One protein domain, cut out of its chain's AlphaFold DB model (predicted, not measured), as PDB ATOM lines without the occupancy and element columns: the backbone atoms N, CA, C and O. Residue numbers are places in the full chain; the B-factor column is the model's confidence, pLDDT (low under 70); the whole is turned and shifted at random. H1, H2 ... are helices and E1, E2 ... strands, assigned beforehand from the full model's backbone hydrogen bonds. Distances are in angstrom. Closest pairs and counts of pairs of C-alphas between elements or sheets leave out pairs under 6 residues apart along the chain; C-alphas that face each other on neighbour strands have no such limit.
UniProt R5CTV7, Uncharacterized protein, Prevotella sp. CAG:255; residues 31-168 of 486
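Overview. This is residues 31 to 168 of the 486 residues of an uncharacterized protein of Prevotella sp. CAG:255 (UniProt R5CTV7). Picture one antiparallel sheet of seven strands curled like part of a barrel, incompletely closed, with residues 150 to 168 in the mouth between its edge strands E1 and E7. Outside the curl, near E1, E2 and E3, runs a long loop, residues 64 to 93, with the tiny helix H1 before it. The printed part has 138 residues, with the order E1, E2, H1, E3, E4, E5, E6, E7 along the chain; the sheet's order is E1 - E2 - E3 - E4 - E5 - E6 - E7. The class is mostly strand, though under half of the residues are in named elements. The whole is compact and rounded, with a radius of gyration of the C-alphas of 13.9 A and spans of 36 by 36 by 31 A.

Arrangement. Start at the hairpin of E1, residues 31 to 39, and E2, residues 42 to 51, where N 35 and O 46 are 2.8 A apart, within hydrogen-bond range. Beside E2 find E3, residues 94 to 101, antiparallel at 174 degrees, with N 47 and O 97 at 2.9 A. E3 begins a meander, each strand the antiparallel neighbour of the one before: E4, residues 105 to 118, with N 96 and O 110 at 2.8 A; E5, residues 121 to 128, with N 113 and O 125 at 2.9 A; E6, residues 133 to 140, with N 124 and O 136 at 2.9 A; and E7, residues 146 to 149, with N 139 and O 147 at 2.8 A. The sheet is twisted; E4 bends by 79 degrees at residue 114 and E5 by 51 degrees at residue 125. E1 and E7 are only just apart, their closest C-alphas 8.4 A from each other. Residues 33 to 34 of E1 pair antiparallel with residues 166 to 167. H1, residues 60 to 63, only grazes the sheet; its closest C-alpha pair with E3 is Phe 60 and Phe 95, 7.6 A. H1 is too short for an O i to N i+4 pair; its one O i to N i+3 pair is within range.

Along the chain. Find C-alpha 31 at (143.627, 111.006, 180.664); from there E1 runs 26.1 A. E2 measures 29.1 A, E3 23.1 A, E5 21.4 A and E6 22.3 A. E4, the longest, runs 33.2 A from C-alpha 105 at (119.145, 119.515, 180.666). E7 ends at C-alpha 149, (137.421, 129.257, 175.730).

Size, cuts and confidence. The C-alphas of Gly 67 and Gln 119, the two farthest apart, are 41.5 A from each other. The printed part has no cut, and the link from H1 to E3, 30 residues, is long. Mean pLDDT of the printed part is 73.2; look for values under 70 at 51 residues, among them 61 to 85 and 152 to 159.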
ATOM      1  N   GLY A  31     144.453 111.691 179.678       76.12
ATOM      2  CA  GLY A  31     143.627 111.006 180.664       76.12
ATOM      3  C   GLY A  31     142.153 111.358 180.590       76.12
ATOM      4  O   GLY A  31     141.679 112.022 179.667       76.12
ATOM      5  N   VAL A  32     141.460 110.898 181.624       81.50
ATOM      6  CA  VAL A  32     140.058 111.199 181.886       81.50
ATOM      7  C   VAL A  32     139.966 112.362 182.869       81.50
ATOM      8  O   VAL A  32     140.666 112.396 183.884       81.50
ATOM      9  N   TYR A  33     139.082 113.304 182.568       83.88
ATOM     10  CA  TYR A  33     138.810 114.482 183.369       83.88
ATOM     11  C   TYR A  33     137.311 114.624 183.604       83.88
ATOM     12  O   TYR A  33     136.486 114.287 182.753       83.88
ATOM     13  N   GLU A  34     136.966 115.184 184.751       82.94
ATOM     14  CA  GLU A  34     135.592 115.485 185.123       82.94
ATOM     15  C   GLU A  34     135.477 116.934 185.557       82.94
ATOM     16  O   GLU A  34     136.406 117.502 186.122       82.94
ATOM     17  N   ALA A  35     134.315 117.521 185.335       78.31
ATOM     18  CA  ALA A  35     134.006 118.859 185.778       78.31
ATOM     19  C   ALA A  35     132.587 118.921 186.321       78.31
ATOM     20  O   ALA A  35     131.671 118.303 185.770       78.31
ATOM     21  N   ALA A  36     132.398 119.709 187.368       79.94
ATOM     22  CA  ALA A  36     131.087 120.087 187.852       79.94
ATOM     23  C   ALA A  36     131.173 121.460 188.514       79.94
ATOM     24  O   ALA A  36     132.048 121.690 189.345       79.94
ATOM     25  N   ASP A  37     130.250 122.353 188.181       66.00
ATOM     26  CA  ASP A  37     130.071 123.598 188.912       66.00
ATOM     27  C   ASP A  37     128.602 124.018 188.971       66.00
ATOM     28  O   ASP A  37     127.710 123.402 188.370       66.00
ATOM     29  N   LYS A  38     128.356 125.061 189.763       66.00
ATOM     30  CA  LYS A  38     127.062 125.714 189.850       66.00
ATOM     31  C   LYS A  38     127.254 127.223 189.841       66.00
ATOM     32  O   LYS A  38     127.852 127.768 190.763       66.00
ATOM     33  N   VAL A  39     126.719 127.882 188.823       55.00
ATOM     34  CA  VAL A  39     126.800 129.336 188.631       55.00
ATOM     35  C   VAL A  39     125.384 129.847 188.411       55.00
ATOM     36  O   VAL A  39     124.679 129.311 187.568       55.00
ATOM     37  N   ASP A  40     124.914 130.812 189.201       53.97
ATOM     38  CA  ASP A  40     123.598 131.455 189.016       53.97
ATOM     39  C   ASP A  40     122.408 130.480 188.863       53.97
ATOM     40  O   ASP A  40     121.471 130.694 188.099       53.97
ATOM     41  N   GLY A  41     122.447 129.355 189.588       49.62
ATOM     42  CA  GLY A  41     121.414 128.313 189.526       49.62
ATOM     43  C   GLY A  41     121.554 127.324 188.359       49.62
ATOM     44  O   GLY A  41     120.892 126.286 188.375       49.62
ATOM     45  N   LEU A  42     122.460 127.574 187.414       53.84
ATOM     46  CA  LEU A  42     122.890 126.633 186.386       53.84
ATOM     47  C   LEU A  42     123.884 125.635 186.966       53.84
ATOM     48  O   LEU A  42     124.940 126.016 187.449       53.84
ATOM     49  N   THR A  43     123.572 124.346 186.874       68.81
ATOM     50  CA  THR A  43     124.532 123.268 187.129       68.81
ATOM     51  C   THR A  43     125.182 122.864 185.816       68.81
ATOM     52  O   THR A  43     124.477 122.467 184.885       68.81
ATOM     53  N   ARG A  44     126.507 122.932 185.730       78.00
ATOM     54  CA  ARG A  44     127.263 122.498 184.551       78.00
ATOM     55  C   ARG A  44     128.121 121.310 184.916       78.00
ATOM     56  O   ARG A  44     128.705 121.275 185.992       78.00
ATOM     57  N   GLN A  45     128.167 120.322 184.040       80.50
ATOM     58  CA  GLN A  45     128.880 119.075 184.259       80.50
ATOM     59  C   GLN A  45     129.556 118.629 182.970       80.50
ATOM     60  O   GLN A  45     128.985 118.746 181.885       80.50
ATOM     61  N   GLY A  46     130.766 118.103 183.095       86.44
ATOM     62  CA  GLY A  46     131.598 117.701 181.974       86.44
ATOM     63  C   GLY A  46     132.310 116.387 182.251       86.44
ATOM     64  O   GLY A  46     132.896 116.212 183.311       86.44
ATOM     65  N   TYR A  47     132.292 115.483 181.279       85.56
ATOM     66  CA  TYR A  47     133.246 114.381 181.177       85.56
ATOM     67  C   TYR A  47     134.136 114.660 179.979       85.56
ATOM     68  O   TYR A  47     133.626 115.011 178.914       85.56
ATOM     69  N   MET A  48     135.437 114.484 180.127       86.81
ATOM     70  CA  MET A  48     136.376 114.620 179.029       86.81
ATOM     71  C   MET A  48     137.369 113.474 179.036       86.81
ATOM     72  O   MET A  48     137.894 113.096 180.077       86.81
ATOM     73  N   GLU A  49     137.680 112.978 177.850       85.00
ATOM     74  CA  GLU A  49     138.802 112.080 177.632       85.00
ATOM     75  C   GLU A  49     139.654 112.655 176.513       85.00
ATOM     76  O   GLU A  49     139.135 113.012 175.455       85.00
ATOM     77  N   ILE A  50     140.946 112.823 176.774       85.12
ATOM     78  CA  ILE A  50     141.863 113.496 175.855       85.12
ATOM     79  C   ILE A  50     143.233 112.826 175.887       85.12
ATOM     80  O   ILE A  50     143.704 112.395 176.943       85.12
ATOM     81  N   ASN A  51     143.871 112.749 174.724       84.06
ATOM     82  CA  ASN A  51     145.259 112.354 174.558       84.06
ATOM     83  C   ASN A  51     145.879 113.202 173.444       84.06
ATOM     84  O   ASN A  51     145.644 112.977 172.258       84.06
ATOM     85  N   ILE A  52     146.659 114.205 173.847       82.31
ATOM     86  CA  ILE A  52     147.318 115.119 172.910       82.31
ATOM     87  C   ILE A  52     148.448 114.427 172.125       82.31
ATOM     88  O   ILE A  52     148.655 114.759 170.960       82.31
ATOM     89  N   LYS A  53     149.142 113.448 172.728       74.69
ATOM     90  CA  LYS A  53     150.282 112.745 172.109       74.69
ATOM     91  C   LYS A  53     149.859 111.763 171.030       74.69
ATOM     92  O   LYS A  53     150.478 111.689 169.975       74.69
ATOM     93  N   GLU A  54     148.811 110.999 171.316       69.81
ATOM     94  CA  GLU A  54     148.316 109.937 170.444       69.81
ATOM     95  C   GLU A  54     146.813 110.149 170.211       69.81
ATOM     96  O   GLU A  54     145.996 109.693 171.020       69.81
ATOM     97  N   PRO A  55     146.421 110.858 169.134       60.28
ATOM     98  CA  PRO A  55     145.031 111.211 168.859       60.28
ATOM     99  C   PRO A  55     144.241 110.000 168.345       60.28
ATOM    100  O   PRO A  55     143.895 109.892 167.169       60.28
ATOM    101  N   ALA A  56     143.972 109.060 169.245       69.94
ATOM    102  CA  ALA A  56     143.234 107.832 168.988       69.94
ATOM    103  C   ALA A  56     142.192 107.536 170.082       69.94
ATOM    104  O   ALA A  56     141.737 106.394 170.192       69.94
ATOM    105  N   VAL A  57     141.808 108.550 170.869       75.69
ATOM    106  CA  VAL A  57     140.771 108.423 171.901       75.69
ATOM    107  C   VAL A  57     139.470 108.044 171.204       75.69
ATOM    108  O   VAL A  57     139.021 108.803 170.343       75.69
ATOM    109  N   PRO A  58     138.872 106.885 171.509       74.06
ATOM    110  CA  PRO A  58     137.609 106.497 170.924       74.06
ATOM    111  C   PRO A  58     136.466 107.291 171.549       74.06
ATOM    112  O   PRO A  58     136.516 107.717 172.702       74.06
ATOM    113  N   ASP A  59     135.405 107.484 170.778       78.88
ATOM    114  CA  ASP A  59     134.226 108.183 171.263       78.88
ATOM    115  C   ASP A  59     133.512 107.415 172.403       78.88
ATOM    116  O   ASP A  59     133.807 106.262 172.745       78.88
ATOM    117  N   PHE A  60     132.513 108.056 173.006       74.75
ATOM    118  CA  PHE A  60     131.788 107.505 174.150       74.75
ATOM    119  C   PHE A  60     131.029 106.203 173.850       74.75
ATOM    120  O   PHE A  60     130.876 105.373 174.740       74.75
ATOM    121  N   SER A  61     130.580 105.964 172.620       67.50
ATOM    122  CA  SER A  61     129.941 104.692 172.243       67.50
ATOM    123  C   SER A  61     130.865 103.476 172.372       67.50
ATOM    124  O   SER A  61     130.378 102.365 172.554       67.50
ATOM    125  N   GLN A  62     132.181 103.690 172.318       62.16
ATOM    126  CA  GLN A  62     133.208 102.652 172.434       62.16
ATOM    127  C   GLN A  62     133.851 102.603 173.829       62.16
ATOM    128  O   GLN A  62     134.405 101.582 174.226       62.16
ATOM    129  N   THR A  63     133.780 103.706 174.576       60.19
ATOM    130  CA  THR A  63     134.416 103.849 175.893       60.19
ATOM    131  C   THR A  63     133.558 103.287 177.035       60.19
ATOM    132  O   THR A  63     134.095 102.774 178.023       60.19
ATOM    133  N   PHE A  64     132.225 103.349 176.909       62.84
ATOM    134  CA  PHE A  64     131.288 102.812 177.904       62.84
ATOM    135  C   PHE A  64     130.852 101.400 177.523       62.84
ATOM    136  O   PHE A  64     129.951 101.199 176.709       62.84
ATOM    137  N   VAL A  65     131.489 100.407 178.140       53.31
ATOM    138  CA  VAL A  65     131.136  99.000 177.943       53.31
ATOM    139  C   VAL A  65     129.916  98.670 178.798       53.31
ATOM    140  O   VAL A  65     129.902  98.881 180.012       53.31
ATOM    141  N   LYS A  66     128.867  98.134 178.170       48.16
ATOM    142  CA  LYS A  66     127.658  97.683 178.869       48.16
ATOM    143  C   LYS A  66     128.035  96.662 179.956       48.16
ATOM    144  O   LYS A  66     128.569  95.608 179.638       48.16
ATOM    145  N   GLY A  67     127.721  96.967 181.217       46.12
ATOM    146  CA  GLY A  67     128.011  96.104 182.372       46.12
ATOM    147  C   GLY A  67     129.263  96.482 183.173       46.12
ATOM    148  O   GLY A  67     129.462  95.924 184.246       46.12
ATOM    149  N   ALA A  68     130.066  97.447 182.711       53.53
ATOM    150  CA  ALA A  68     131.180  97.983 183.488       53.53
ATOM    151  C   ALA A  68     130.706  99.076 184.462       53.53
ATOM    152  O   ALA A  68     129.995 100.009 184.079       53.53
ATOM    153  N   THR A  69     131.119  98.983 185.728       51.78
ATOM    154  CA  THR A  69     130.945 100.066 186.703       51.78
ATOM    155  C   THR A  69     132.046 101.098 186.487       51.78
ATOM    156  O   THR A  69     133.228 100.798 186.640       51.78
ATOM    157  N   HIS A  70     131.660 102.319 186.131       60.72
ATOM    158  CA  HIS A  70     132.584 103.443 186.050       60.72
ATOM    159  C   HIS A  70     132.432 104.304 187.304       60.72
ATOM    160  O   HIS A  70     131.327 104.738 187.629       60.72
ATOM    161  N   ASN A  71     133.540 104.528 188.009       60.06
ATOM    162  CA  ASN A  71     133.571 105.367 189.200       60.06
ATOM    163  C   ASN A  71     133.871 106.802 188.769       60.06
ATOM    164  O   ASN A  71     135.001 107.084 188.372       60.06
ATOM    165  N   PHE A  72     132.861 107.668 188.830       69.31
ATOM    166  CA  PHE A  72     133.013 109.103 188.600       69.31
ATOM    167  C   PHE A  72     132.843 109.847 189.916       69.31
ATOM    168  O   PHE A  72     131.903 109.574 190.666       69.31
ATOM    169  N   SER A  73     133.750 110.774 190.199       65.81
ATOM    170  CA  SER A  73     133.797 111.475 191.486       65.81
ATOM    171  C   SER A  73     132.870 112.694 191.508       65.81
ATOM    172  O   SER A  73     132.295 113.021 192.543       65.81
ATOM    173  N   LEU A  74     132.723 113.370 190.365       64.19
ATOM    174  CA  LEU A  74     131.978 114.624 190.211       64.19
ATOM    175  C   LEU A  74     130.671 114.453 189.423       64.19
ATOM    176  O   LEU A  74     129.798 115.325 189.463       64.19
ATOM    177  N   LEU A  75     130.525 113.349 188.684       68.06
ATOM    178  CA  LEU A  75     129.406 113.126 187.770       68.06
ATOM    179  C   LEU A  75     128.394 112.120 188.338       68.06
ATOM    180  O   LEU A  75     128.780 111.072 188.852       68.06
ATOM    181  N   PRO A  76     127.080 112.382 188.216       65.62
ATOM    182  CA  PRO A  76     126.064 111.438 188.659       65.62
ATOM    183  C   PRO A  76     125.980 110.224 187.730       65.62
ATOM    184  O   PRO A  76     126.296 110.290 186.541       65.62
ATOM    185  N   SER A  77     125.452 109.122 188.264       63.34
ATOM    186  CA  SER A  77     125.336 107.830 187.568       63.34
ATOM    187  C   SER A  77     124.528 107.882 186.265       63.34
ATOM    188  O   SER A  77     124.667 107.016 185.403       63.34
ATOM    189  N   ASP A  78     123.684 108.899 186.091       64.62
ATOM    190  CA  ASP A  78     122.839 109.069 184.916       64.62
ATOM    191  C   ASP A  78     123.481 109.864 183.768       64.62
ATOM    192  O   ASP A  78     122.934 109.888 182.662       64.62
ATOM    193  N   PHE A  79     124.653 110.464 183.992       68.31
ATOM    194  CA  PHE A  79     125.319 111.362 183.045       68.31
ATOM    195  C   PHE A  79     125.634 110.677 181.699       68.31
ATOM    196  O   PHE A  79     125.545 111.273 180.617       68.31
ATOM    197  N   MET A  80     125.908 109.371 181.733       63.41
ATOM    198  CA  MET A  80     126.330 108.590 180.566       63.41
ATOM    199  C   MET A  80     125.211 107.810 179.859       63.41
ATOM    200  O   MET A  80     125.489 107.135 178.872       63.41
ATOM    201  N   LYS A  81     123.939 107.955 180.263       56.81
ATOM    202  CA  LYS A  81     122.819 107.098 179.802       56.81
ATOM    203  C   LYS A  81     122.534 107.079 178.291       56.81
ATOM    204  O   LYS A  81     121.854 106.171 177.822       56.81
ATOM    205  N   LYS A  82     123.040 108.039 177.510       58.00
ATOM    206  CA  LYS A  82     122.932 108.028 176.041       58.00
ATOM    207  C   LYS A  82     124.274 108.408 175.403       58.00
ATOM    208  O   LYS A  82     124.700 109.552 175.594       58.00
ATOM    209  N   PRO A  83     124.960 107.493 174.696       58.34
ATOM    210  CA  PRO A  83     126.110 107.846 173.870       58.34
ATOM    211  C   PRO A  83     125.649 108.619 172.626       58.34
ATOM    212  O   PRO A  83     124.536 108.411 172.129       58.34
ATOM    213  N   SER A  84     126.495 109.525 172.129       63.28
ATOM    214  CA  SER A  84     126.222 110.223 170.872       63.28
ATOM    215  C   SER A  84     126.253 109.226 169.714       63.28
ATOM    216  O   SER A  84     127.213 108.478 169.555       63.28
ATOM    217  N   ARG A  85     125.197 109.213 168.893       66.44
ATOM    218  CA  ARG A  85     125.149 108.389 167.673       66.44
ATOM    219  C   ARG A  85     125.953 109.003 166.527       66.44
ATOM    220  O   ARG A  85     126.330 108.290 165.609       66.44
ATOM    221  N   TYR A  86     126.212 110.309 166.579       72.31
ATOM    222  CA  TYR A  86     126.850 111.054 165.492       72.31
ATOM    223  C   TYR A  86     128.361 110.793 165.392       72.31
ATOM    224  O   TYR A  86     128.951 110.811 164.308       72.31
ATOM    225  N   PHE A  87     128.990 110.516 166.532       75.88
ATOM    226  CA  PHE A  87     130.410 110.185 166.606       75.88
ATOM    227  C   PHE A  87     130.683 108.695 166.771       75.88
ATOM    228  O   PHE A  87     131.837 108.333 166.953       75.88
ATOM    229  N   ALA A  88     129.658 107.845 166.690       79.62
ATOM    230  CA  ALA A  88     129.791 106.423 166.967       79.62
ATOM    231  C   ALA A  88     130.875 105.759 166.099       79.62
ATOM    232  O   ALA A  88     130.849 105.867 164.872       79.62
ATOM    233  N   GLY A  89     131.820 105.073 166.742       73.88
ATOM    234  CA  GLY A  89     132.937 104.396 166.083       73.88
ATOM    235  C   GLY A  89     134.144 105.290 165.762       73.88
ATOM    236  O   GLY A  89     135.144 104.787 165.251       73.88
ATOM    237  N   LYS A  90     134.100 106.599 166.048       80.38
ATOM    238  CA  LYS A  90     135.185 107.529 165.696       80.38
ATOM    239  C   LYS A  90     136.278 107.576 166.760       80.38
ATOM    240  O   LYS A  90     136.065 107.246 167.925       80.38
ATOM    241  N   LYS A  91     137.460 108.025 166.335       82.81
ATOM    242  CA  LYS A  91     138.611 108.329 167.188       82.81
ATOM    243  C   LYS A  91     139.088 109.754 166.930       82.81
ATOM    244  O   LYS A  91     138.986 110.224 165.798       82.81
ATOM    245  N   ALA A  92     139.575 110.428 167.965       84.56
ATOM    246  CA  ALA A  92     140.026 111.813 167.885       84.56
ATOM    247  C   ALA A  92     141.096 112.126 168.947       84.56
ATOM    248  O   ALA A  92     141.479 111.263 169.738       84.56
ATOM    249  N   THR A  93     141.561 113.378 168.979       85.69
ATOM    250  CA  THR A  93     142.431 113.891 170.050       85.69
ATOM    251  C   THR A  93     141.728 113.836 171.401       85.69
ATOM    252  O   THR A  93     142.347 113.524 172.416       85.69
ATOM    253  N   GLY A  94     140.424 114.100 171.423       87.25
ATOM    254  CA  GLY A  94     139.613 113.911 172.612       87.25
ATOM    255  C   GLY A  94     138.126 114.064 172.350       87.25
ATOM    256  O   GLY A  94     137.701 114.507 171.283       87.25
ATOM    257  N   PHE A  95     137.337 113.713 173.354       87.81
ATOM    258  CA  PHE A  95     135.895 113.896 173.365       87.81
ATOM    259  C   PHE A  95     135.459 114.533 174.679       87.81
ATOM    260  O   PHE A  95     135.948 114.169 175.748       87.81
ATOM    261  N   ILE A  96     134.495 115.449 174.601       88.75
ATOM    262  CA  ILE A  96     133.833 116.064 175.754       88.75
ATOM    263  C   ILE A  96     132.352 115.724 175.698       88.75
ATOM    264  O   ILE A  96     131.695 115.935 174.682       88.75
ATOM    265  N   LYS A  97     131.806 115.234 176.809       85.50
ATOM    266  CA  LYS A  97     130.368 115.213 177.044       85.50
ATOM    267  C   LYS A  97     130.040 116.314 178.021       85.50
ATOM    268  O   LYS A  97     130.512 116.294 179.154       85.50
ATOM    269  N   TYR A  98     129.212 117.243 177.586       84.38
ATOM    270  CA  TYR A  98     128.783 118.372 178.381       84.38
ATOM    271  C   TYR A  98     127.298 118.251 178.715       84.38
ATOM    272  O   TYR A  98     126.488 117.847 177.878       84.38
ATOM    273  N   ARG A  99     126.941 118.618 179.946       76.31
ATOM    274  CA  ARG A  99     125.562 118.800 180.389       76.31
ATOM    275  C   ARG A  99     125.445 120.127 181.115       76.31
ATOM    276  O   ARG A  99     126.124 120.352 182.111       76.31
ATOM    277  N   SER A 100     124.520 120.957 180.666       63.44
ATOM    278  CA  SER A 100     124.082 122.154 181.375       63.44
ATOM    279  C   SER A 100     122.657 121.923 181.868       63.44
ATOM    280  O   SER A 100     121.835 121.345 181.155       63.44
ATOM    281  N   LYS A 101     122.362 122.302 183.110       54.03
ATOM    282  CA  LYS A 101     121.058 122.086 183.737       54.03
ATOM    283  C   LYS A 101     120.663 123.295 184.577       54.03
ATOM    284  O   LYS A 101     121.181 123.485 185.673       54.03
ATOM    285  N   ILE A 102     119.718 124.078 184.063       50.34
ATOM    286  CA  ILE A 102     118.917 125.040 184.844       50.34
ATOM    287  C   ILE A 102     117.537 124.411 185.055       50.34
ATOM    288  O   ILE A 102     117.288 123.775 186.075       50.34
ATOM    289  N   LEU A 103     116.678 124.516 184.033       36.66
ATOM    290  CA  LEU A 103     115.311 123.982 183.997       36.66
ATOM    291  C   LEU A 103     115.203 122.757 183.084       36.66
ATOM    292  O   LEU A 103     114.466 121.819 183.371       36.66
ATOM    293  N   ILE A 104     115.943 122.787 181.976       39.28
ATOM    294  CA  ILE A 104     116.079 121.705 181.007       39.28
ATOM    295  C   ILE A 104     117.550 121.318 180.998       39.28
ATOM    296  O   ILE A 104     118.433 122.163 181.163       39.28
ATOM    297  N   SER A 105     117.800 120.022 180.863       51.03
ATOM    298  CA  SER A 105     119.145 119.515 180.666       51.03
ATOM    299  C   SER A 105     119.492 119.627 179.188       51.03
ATOM    300  O   SER A 105     118.985 118.841 178.392       51.03
ATOM    301  N   ASN A 106     120.382 120.545 178.828       61.50
ATOM    302  CA  ASN A 106     120.992 120.527 177.507       61.50
ATOM    303  C   ASN A 106     122.241 119.662 177.576       61.50
ATOM    304  O   ASN A 106     123.099 119.864 178.437       61.50
ATOM    305  N   THR A 107     122.327 118.689 176.681       70.50
ATOM    306  CA  THR A 107     123.502 117.833 176.550       70.50
ATOM    307  C   THR A 107     124.096 118.004 175.176       70.50
ATOM    308  O   THR A 107     123.356 118.008 174.196       70.50
ATOM    309  N   GLU A 108     125.413 118.060 175.116       74.88
ATOM    310  CA  GLU A 108     126.154 118.120 173.868       74.88
ATOM    311  C   GLU A 108     127.372 117.210 173.970       74.88
ATOM    312  O   GLU A 108     127.967 117.045 175.040       74.88
ATOM    313  N   THR A 109     127.722 116.594 172.849       83.12
ATOM    314  CA  THR A 109     128.993 115.890 172.704       83.12
ATOM    315  C   THR A 109     129.869 116.659 171.738       83.12
ATOM    316  O   THR A 109     129.423 117.007 170.649       83.12
ATOM    317  N   LEU A 110     131.117 116.892 172.122       87.38
ATOM    318  CA  LEU A 110     132.112 117.587 171.321       87.38
ATOM    319  C   LEU A 110     133.268 116.638 171.020       87.38
ATOM    320  O   LEU A 110     133.787 115.975 171.915       87.38
ATOM    321  N   MET A 111     133.675 116.586 169.761       88.75
ATOM    322  CA  MET A 111     134.894 115.936 169.295       88.75
ATOM    323  C   MET A 111     135.979 116.998 169.140       88.75
ATOM    324  O   MET A 111     135.725 118.017 168.504       88.75
ATOM    325  N   LEU A 112     137.164 116.758 169.697       91.06
ATOM    326  CA  LEU A 112     138.327 117.642 169.626       91.06
ATOM    327  C   LEU A 112     139.368 117.063 168.667       91.06
ATOM    328  O   LEU A 112     139.717 115.885 168.770       91.06
ATOM    329  N   THR A 113     139.880 117.888 167.757       88.31
ATOM    330  CA  THR A 113     140.877 117.496 166.748       88.31
ATOM    331  C   THR A 113     141.919 118.592 166.541       88.31
ATOM    332  O   THR A 113     141.758 119.717 167.017       88.31
ATOM    333  N   ASP A 114     142.967 118.266 165.785       89.56
ATOM    334  CA  ASP A 114     144.010 119.190 165.329       89.56
ATOM    335  C   ASP A 114     144.646 120.019 166.470       89.56
ATOM    336  O   ASP A 114     144.521 121.246 166.470       89.56
ATOM    337  N   PRO A 115     145.297 119.381 167.465       87.56
ATOM    338  CA  PRO A 115     145.977 120.094 168.541       87.56
ATOM    339  C   PRO A 115     147.167 120.895 168.005       87.56
ATOM    340  O   PRO A 115     148.130 120.334 167.487       87.56
ATOM    341  N   GLU A 116     147.124 122.210 168.191       87.06
ATOM    342  CA  GLU A 116     148.203 123.150 167.890       87.06
ATOM    343  C   GLU A 116     148.753 123.711 169.216       87.06
ATOM    344  O   GLU A 116     147.997 124.338 169.965       87.06
ATOM    345  N   PRO A 117     150.038 123.500 169.555       84.94
ATOM    346  CA  PRO A 117     150.624 124.061 170.771       84.94
ATOM    347  C   PRO A 117     150.570 125.595 170.781       84.94
ATOM    348  O   PRO A 117     150.947 126.245 169.809       84.94
ATOM    349  N   VAL A 118     150.149 126.185 171.902       81.88
ATOM    350  CA  VAL A 118     150.180 127.637 172.145       81.88
ATOM    351  C   VAL A 118     150.713 127.922 173.553       81.88
ATOM    352  O   VAL A 118     150.885 127.014 174.366       81.88
ATOM    353  N   GLN A 119     150.992 129.188 173.876       77.75
ATOM    354  CA  GLN A 119     151.464 129.547 175.214       77.75
ATOM    355  C   GLN A 119     150.449 129.107 176.287       77.75
ATOM    356  O   GLN A 119     149.306 129.555 176.283       77.75
ATOM    357  N   GLY A 120     150.879 128.236 177.206       76.69
ATOM    358  CA  GLY A 120     150.056 127.758 178.323       76.69
ATOM    359  C   GLY A 120     149.009 126.689 177.972       76.69
ATOM    360  O   GLY A 120     148.172 126.376 178.820       76.69
ATOM    361  N   GLY A 121     149.028 126.120 176.760       86.25
ATOM    362  CA  GLY A 121     148.095 125.056 176.388       86.25
ATOM    363  C   GLY A 121     148.044 124.748 174.892       86.25
ATOM    364  O   GLY A 121     149.073 124.712 174.222       86.25
ATOM    365  N   TYR A 122     146.842 124.500 174.368       84.50
ATOM    366  CA  TYR A 122     146.639 124.098 172.972       84.50
ATOM    367  C   TYR A 122     145.451 124.818 172.346       84.50
ATOM    368  O   TYR A 122     144.417 125.016 172.982       84.50
ATOM    369  N   ARG A 123     145.562 125.148 171.065       88.69
ATOM    370  CA  ARG A 123     144.417 125.471 170.219       88.69
ATOM    371  C   ARG A 123     143.922 124.190 169.554       88.69
ATOM    372  O   ARG A 123     144.720 123.372 169.118       88.69
ATOM    373  N   LEU A 124     142.608 123.997 169.518       87.56
ATOM    374  CA  LEU A 124     141.963 122.780 169.020       87.56
ATOM    375  C   LEU A 124     140.775 123.152 168.140       87.56
ATOM    376  O   LEU A 124     140.051 124.110 168.437       87.56
ATOM    377  N   LYS A 125     140.514 122.354 167.108       91.00
ATOM    378  CA  LYS A 125     139.218 122.384 166.423       91.00
ATOM    379  C   LYS A 125     138.222 121.524 167.182       91.00
ATOM    380  O   LYS A 125     138.594 120.526 167.798       91.00
ATOM    381  N   TRP A 126     136.951 121.902 167.119       92.06
ATOM    382  CA  TRP A 126     135.878 121.102 167.687       92.06
ATOM    383  C   TRP A 126     134.717 120.915 166.715       92.06
ATOM    384  O   TRP A 126     134.448 121.772 165.870       92.06
ATOM    385  N   ALA A 127     134.020 119.789 166.860       82.38
ATOM    386  CA  ALA A 127     132.758 119.495 166.191       82.38
ATOM    387  C   ALA A 127     131.734 118.968 167.206       82.38
ATOM    388  O   ALA A 127     132.082 118.156 168.057       82.38
ATOM    389  N   SER A 128     130.484 119.410 167.106       79.94
ATOM    390  CA  SER A 128     129.364 118.962 167.945       79.94
ATOM    391  C   SER A 128     128.578 117.824 167.306       79.94
ATOM    392  O   SER A 128     128.595 117.640 166.087       79.94
ATOM    393  N   ASP A 129     127.822 117.093 168.119       72.31
ATOM    394  CA  ASP A 129     126.871 116.084 167.649       72.31
ATOM    395  C   ASP A 129     125.651 116.673 166.921       72.31
ATOM    396  O   ASP A 129     124.888 115.934 166.301       72.31
ATOM    397  N   MET A 130     125.519 118.003 166.921       66.69
ATOM    398  CA  MET A 130     124.594 118.776 166.088       66.69
ATOM    399  C   MET A 130     125.208 119.239 164.751       66.69
ATOM    400  O   MET A 130     124.582 120.001 164.014       66.69
ATOM    401  N   GLY A 131     126.441 118.832 164.432       73.00
ATOM    402  CA  GLY A 131     127.113 119.169 163.172       73.00
ATOM    403  C   GLY A 131     127.680 120.592 163.097       73.00
ATOM    404  O   GLY A 131     128.141 121.013 162.039       73.00
ATOM    405  N   LYS A 132     127.670 121.352 164.198       73.69
ATOM    406  CA  LYS A 132     128.383 122.638 164.294       73.69
ATOM    407  C   LYS A 132     129.864 122.412 164.557       73.69
ATOM    408  O   LYS A 132     130.214 121.450 165.237       73.69
ATOM    409  N   THR A 133     130.700 123.322 164.079       82.38
ATOM    410  CA  THR A 133     132.154 123.269 164.241       82.38
ATOM    411  C   THR A 133     132.706 124.614 164.695       82.38
ATOM    412  O   THR A 133     132.064 125.652 164.526       82.38
ATOM    413  N   GLY A 134     133.905 124.603 165.267       84.94
ATOM    414  CA  GLY A 134     134.582 125.812 165.710       84.94
ATOM    415  C   GLY A 134     136.031 125.566 166.105       84.94
ATOM    416  O   GLY A 134     136.604 124.507 165.850       84.94
ATOM    417  N   THR A 135     136.641 126.578 166.712       85.12
ATOM    418  CA  THR A 135     137.994 126.515 167.277       85.12
ATOM    419  C   THR A 135     137.938 126.988 168.720       85.12
ATOM    420  O   THR A 135     137.273 127.977 169.018       85.12
ATOM    421  N   CYS A 136     138.644 126.293 169.604       83.94
ATOM    422  CA  CYS A 136     138.748 126.629 171.017       83.94
ATOM    423  C   CYS A 136     140.214 126.690 171.454       83.94
ATOM    424  O   CYS A 136     141.102 126.140 170.798       83.94
ATOM    425  N   THR A 137     140.463 127.374 172.568       82.25
ATOM    426  CA  THR A 137     141.757 127.341 173.263       82.25
ATOM    427  C   THR A 137     141.584 126.584 174.569       82.25
ATOM    428  O   THR A 137     140.752 126.969 175.387       82.25
ATOM    429  N   MET A 138     142.357 125.517 174.744       86.00
ATOM    430  CA  MET A 138     142.523 124.781 175.991       86.00
ATOM    431  C   MET A 138     143.670 125.404 176.776       86.00
ATOM    432  O   MET A 138     144.789 125.486 176.272       86.00
ATOM    433  N   THR A 139     143.399 125.813 178.008       82.88
ATOM    434  CA  THR A 139     144.419 126.279 178.952       82.88
ATOM    435  C   THR A 139     144.702 125.186 179.968       82.88
ATOM    436  O   THR A 139     143.778 124.492 180.395       82.88
ATOM    437  N   ILE A 140     145.971 125.045 180.346       80.81
ATOM    438  CA  ILE A 140     146.430 124.073 181.335       80.81
ATOM    439  C   ILE A 140     146.947 124.847 182.548       80.81
ATOM    440  O   ILE A 140     147.903 125.616 182.431       80.81
ATOM    441  N   ALA A 141     146.319 124.668 183.709       76.94
ATOM    442  CA  ALA A 141     146.834 125.237 184.952       76.94
ATOM    443  C   ALA A 141     148.044 124.464 185.480       76.94
ATOM    444  O   ALA A 141     148.288 123.308 185.133       76.94
ATOM    445  N   ALA A 142     148.775 125.108 186.391       73.81
ATOM    446  CA  ALA A 142     149.921 124.517 187.076       73.81
ATOM    447  C   ALA A 142     149.567 123.246 187.873       73.81
ATOM    448  O   ALA A 142     150.420 122.382 188.047       73.81
ATOM    449  N   ASP A 143     148.318 123.115 188.332       72.94
ATOM    450  CA  ASP A 143     147.804 121.934 189.038       72.94
ATOM    451  C   ASP A 143     147.319 120.811 188.096       72.94
ATOM    452  O   ASP A 143     146.841 119.773 188.555       72.94
ATOM    453  N   GLY A 144     147.446 121.002 186.779       70.75
ATOM    454  CA  GLY A 144     147.023 120.045 185.759       70.75
ATOM    455  C   GLY A 144     145.525 120.070 185.443       70.75
ATOM    456  O   GLY A 144     145.063 119.216 184.682       70.75
ATOM    457  N   THR A 145     144.757 121.017 185.993       80.25
ATOM    458  CA  THR A 145     143.365 121.242 185.577       80.25
ATOM    459  C   THR A 145     143.294 121.921 184.213       80.25
ATOM    460  O   THR A 145     144.212 122.627 183.786       80.25
ATOM    461  N   LEU A 146     142.191 121.678 183.504       82.50
ATOM    462  CA  LEU A 146     141.982 122.134 182.133       82.50
ATOM    463  C   LEU A 146     140.711 122.972 182.039       82.50
ATOM    464  O   LEU A 146     139.692 122.629 182.632       82.50
ATOM    465  N   TRP A 147     140.720 124.034 181.243       84.00
ATOM    466  CA  TRP A 147     139.491 124.719 180.836       84.00
ATOM    467  C   TRP A 147     139.620 125.262 179.423       84.00
ATOM    468  O   TRP A 147     140.717 125.408 178.880       84.00
ATOM    469  N   PHE A 148     138.472 125.583 178.837       84.12
ATOM    470  CA  PHE A 148     138.380 126.000 177.449       84.12
ATOM    471  C   PHE A 148     137.745 127.380 177.309       84.12
ATOM    472  O   PHE A 148     136.927 127.801 178.131       84.12
ATOM    473  N   THR A 149     138.112 128.065 176.231       80.88
ATOM    474  CA  THR A 149     137.421 129.257 175.730       80.88
ATOM    475  C   THR A 149     137.097 129.085 174.249       80.88
ATOM    476  O   THR A 149     137.982 128.696 173.479       80.88
ATOM    477  N   GLY A 150     135.870 129.418 173.839       75.62
ATOM    478  CA  GLY A 150     135.375 129.240 172.471       75.62
ATOM    479  C   GLY A 150     134.890 127.818 172.157       75.62
ATOM    480  O   GLY A 150     134.906 127.411 170.997       75.62
ATOM    481  N   LEU A 151     134.517 127.044 173.174       78.12
ATOM    482  CA  LEU A 151     134.105 125.649 173.079       78.12
ATOM    483  C   LEU A 151     132.577 125.501 173.199       78.12
ATOM    484  O   LEU A 151     131.959 126.016 174.129       78.12
ATOM    485  N   GLY A 152     131.991 124.704 172.301       69.94
ATOM    486  CA  GLY A 152     130.575 124.322 172.330       69.94
ATOM    487  C   GLY A 152     129.670 125.185 171.452       69.94
ATOM    488  O   GLY A 152     130.098 126.175 170.860       69.94
ATOM    489  N   THR A 153     128.403 124.784 171.340       59.81
ATOM    490  CA  THR A 153     127.412 125.480 170.491       59.81
ATOM    491  C   THR A 153     126.515 126.452 171.236       59.81
ATOM    492  O   THR A 153     125.837 127.269 170.611       59.81
ATOM    493  N   PHE A 154     126.502 126.364 172.560       56.22
ATOM    494  CA  PHE A 154     125.701 127.227 173.411       56.22
ATOM    495  C   PHE A 154     126.393 128.563 173.690       56.22
ATOM    496  O   PHE A 154     127.611 128.695 173.571       56.22
ATOM    497  N   ASP A 155     125.600 129.555 174.099       57.72
ATOM    498  CA  ASP A 155     126.114 130.833 174.593       57.72
ATOM    499  C   ASP A 155     127.145 130.610 175.718       57.72
ATOM    500  O   ASP A 155     127.019 129.677 176.514       57.72
ATOM    501  N   LYS A 156     128.156 131.483 175.814       51.53
ATOM    502  CA  LYS A 156     129.229 131.409 176.823       51.53
ATOM    503  C   LYS A 156     128.715 131.304 178.264       51.53
ATOM    504  O   LYS A 156     129.417 130.763 179.111       51.53
ATOM    505  N   SER A 157     127.518 131.820 178.544       50.88
ATOM    506  CA  SER A 157     126.863 131.757 179.858       50.88
ATOM    507  C   SER A 157     126.339 130.365 180.239       50.88
ATOM    508  O   SER A 157     126.193 130.070 181.422       50.88
ATOM    509  N   ILE A 158     126.076 129.497 179.259       56.69
ATOM    510  CA  ILE A 158     125.477 128.167 179.461       56.69
ATOM    511  C   ILE A 158     126.276 127.027 178.813       56.69
ATOM    512  O   ILE A 158     125.953 125.858 179.025       56.69
ATOM    513  N   GLY A 159     127.309 127.343 178.036       64.25
ATOM    514  CA  GLY A 159     128.219 126.399 177.396       64.25
ATOM    515  C   GLY A 159     129.346 125.896 178.311       64.25
ATOM    516  O   GLY A 159     129.461 126.317 179.467       64.25
ATOM    517  N   PRO A 160     130.196 124.992 177.794       74.81
ATOM    518  CA  PRO A 160     131.316 124.407 178.535       74.81
ATOM    519  C   PRO A 160     132.495 125.377 178.733       74.81
ATOM    520  O   PRO A 160     133.502 125.003 179.335       74.81
ATOM    521  N   ASP A 161     132.396 126.612 178.239       76.75
ATOM    522  CA  ASP A 161     133.427 127.629 178.418       76.75
ATOM    523  C   ASP A 161     133.692 127.911 179.903       76.75
ATOM    524  O   ASP A 161     132.779 128.101 180.717       76.75
ATOM    525  N   LYS A 162     134.986 127.958 180.240       76.38
ATOM    526  CA  LYS A 162     135.523 128.151 181.597       76.38
ATOM    527  C   LYS A 162     135.106 127.088 182.620       76.38
ATOM    528  O   LYS A 162     135.378 127.264 183.804       76.38
ATOM    529  N   LEU A 163     134.469 126.000 182.193       80.12
ATOM    530  CA  LEU A 163     134.245 124.854 183.058       80.12
ATOM    531  C   LEU A 163     135.599 124.191 183.359       80.12
ATOM    532  O   LEU A 163     136.358 123.890 182.434       80.12
ATOM    533  N   VAL A 164     135.905 123.995 184.644       82.12
ATOM    534  CA  VAL A 164     137.204 123.477 185.098       82.12
ATOM    535  C   VAL A 164     137.168 121.953 185.173       82.12
ATOM    536  O   VAL A 164     136.485 121.371 186.014       82.12
ATOM    537  N   PHE A 165     137.922 121.314 184.287       84.44
ATOM    538  CA  PHE A 165     138.101 119.874 184.192       84.44
ATOM    539  C   PHE A 165     139.269 119.417 185.067       84.44
ATOM    540  O   PHE A 165     140.426 119.773 184.842       84.44
ATOM    541  N   VAL A 166     138.951 118.584 186.053       79.94
ATOM    542  CA  VAL A 166     139.874 118.004 187.026       79.94
ATOM    543  C   VAL A 166     140.203 116.572 186.625       79.94
ATOM    544  O   VAL A 166     139.313 115.773 186.322       79.94
ATOM    545  N   ARG A 167     141.494 116.236 186.620       79.94
ATOM    546  CA  ARG A 167     141.981 114.909 186.231       79.94
ATOM    547  C   ARG A 167     141.556 113.848 187.244       79.94
ATOM    548  O   ARG A 167     141.736 114.040 188.444       79.94
ATOM    549  N   GLN A 168     141.058 112.708 186.770       76.25
ATOM    550  CA  GLN A 168     140.743 111.578 187.645       76.25
ATOM    551  C   GLN A 168     142.012 110.768 187.985       76.25
ATOM    552  O   GLN A 168     142.701 110.300 187.069       76.25
TER     553      GLN A 168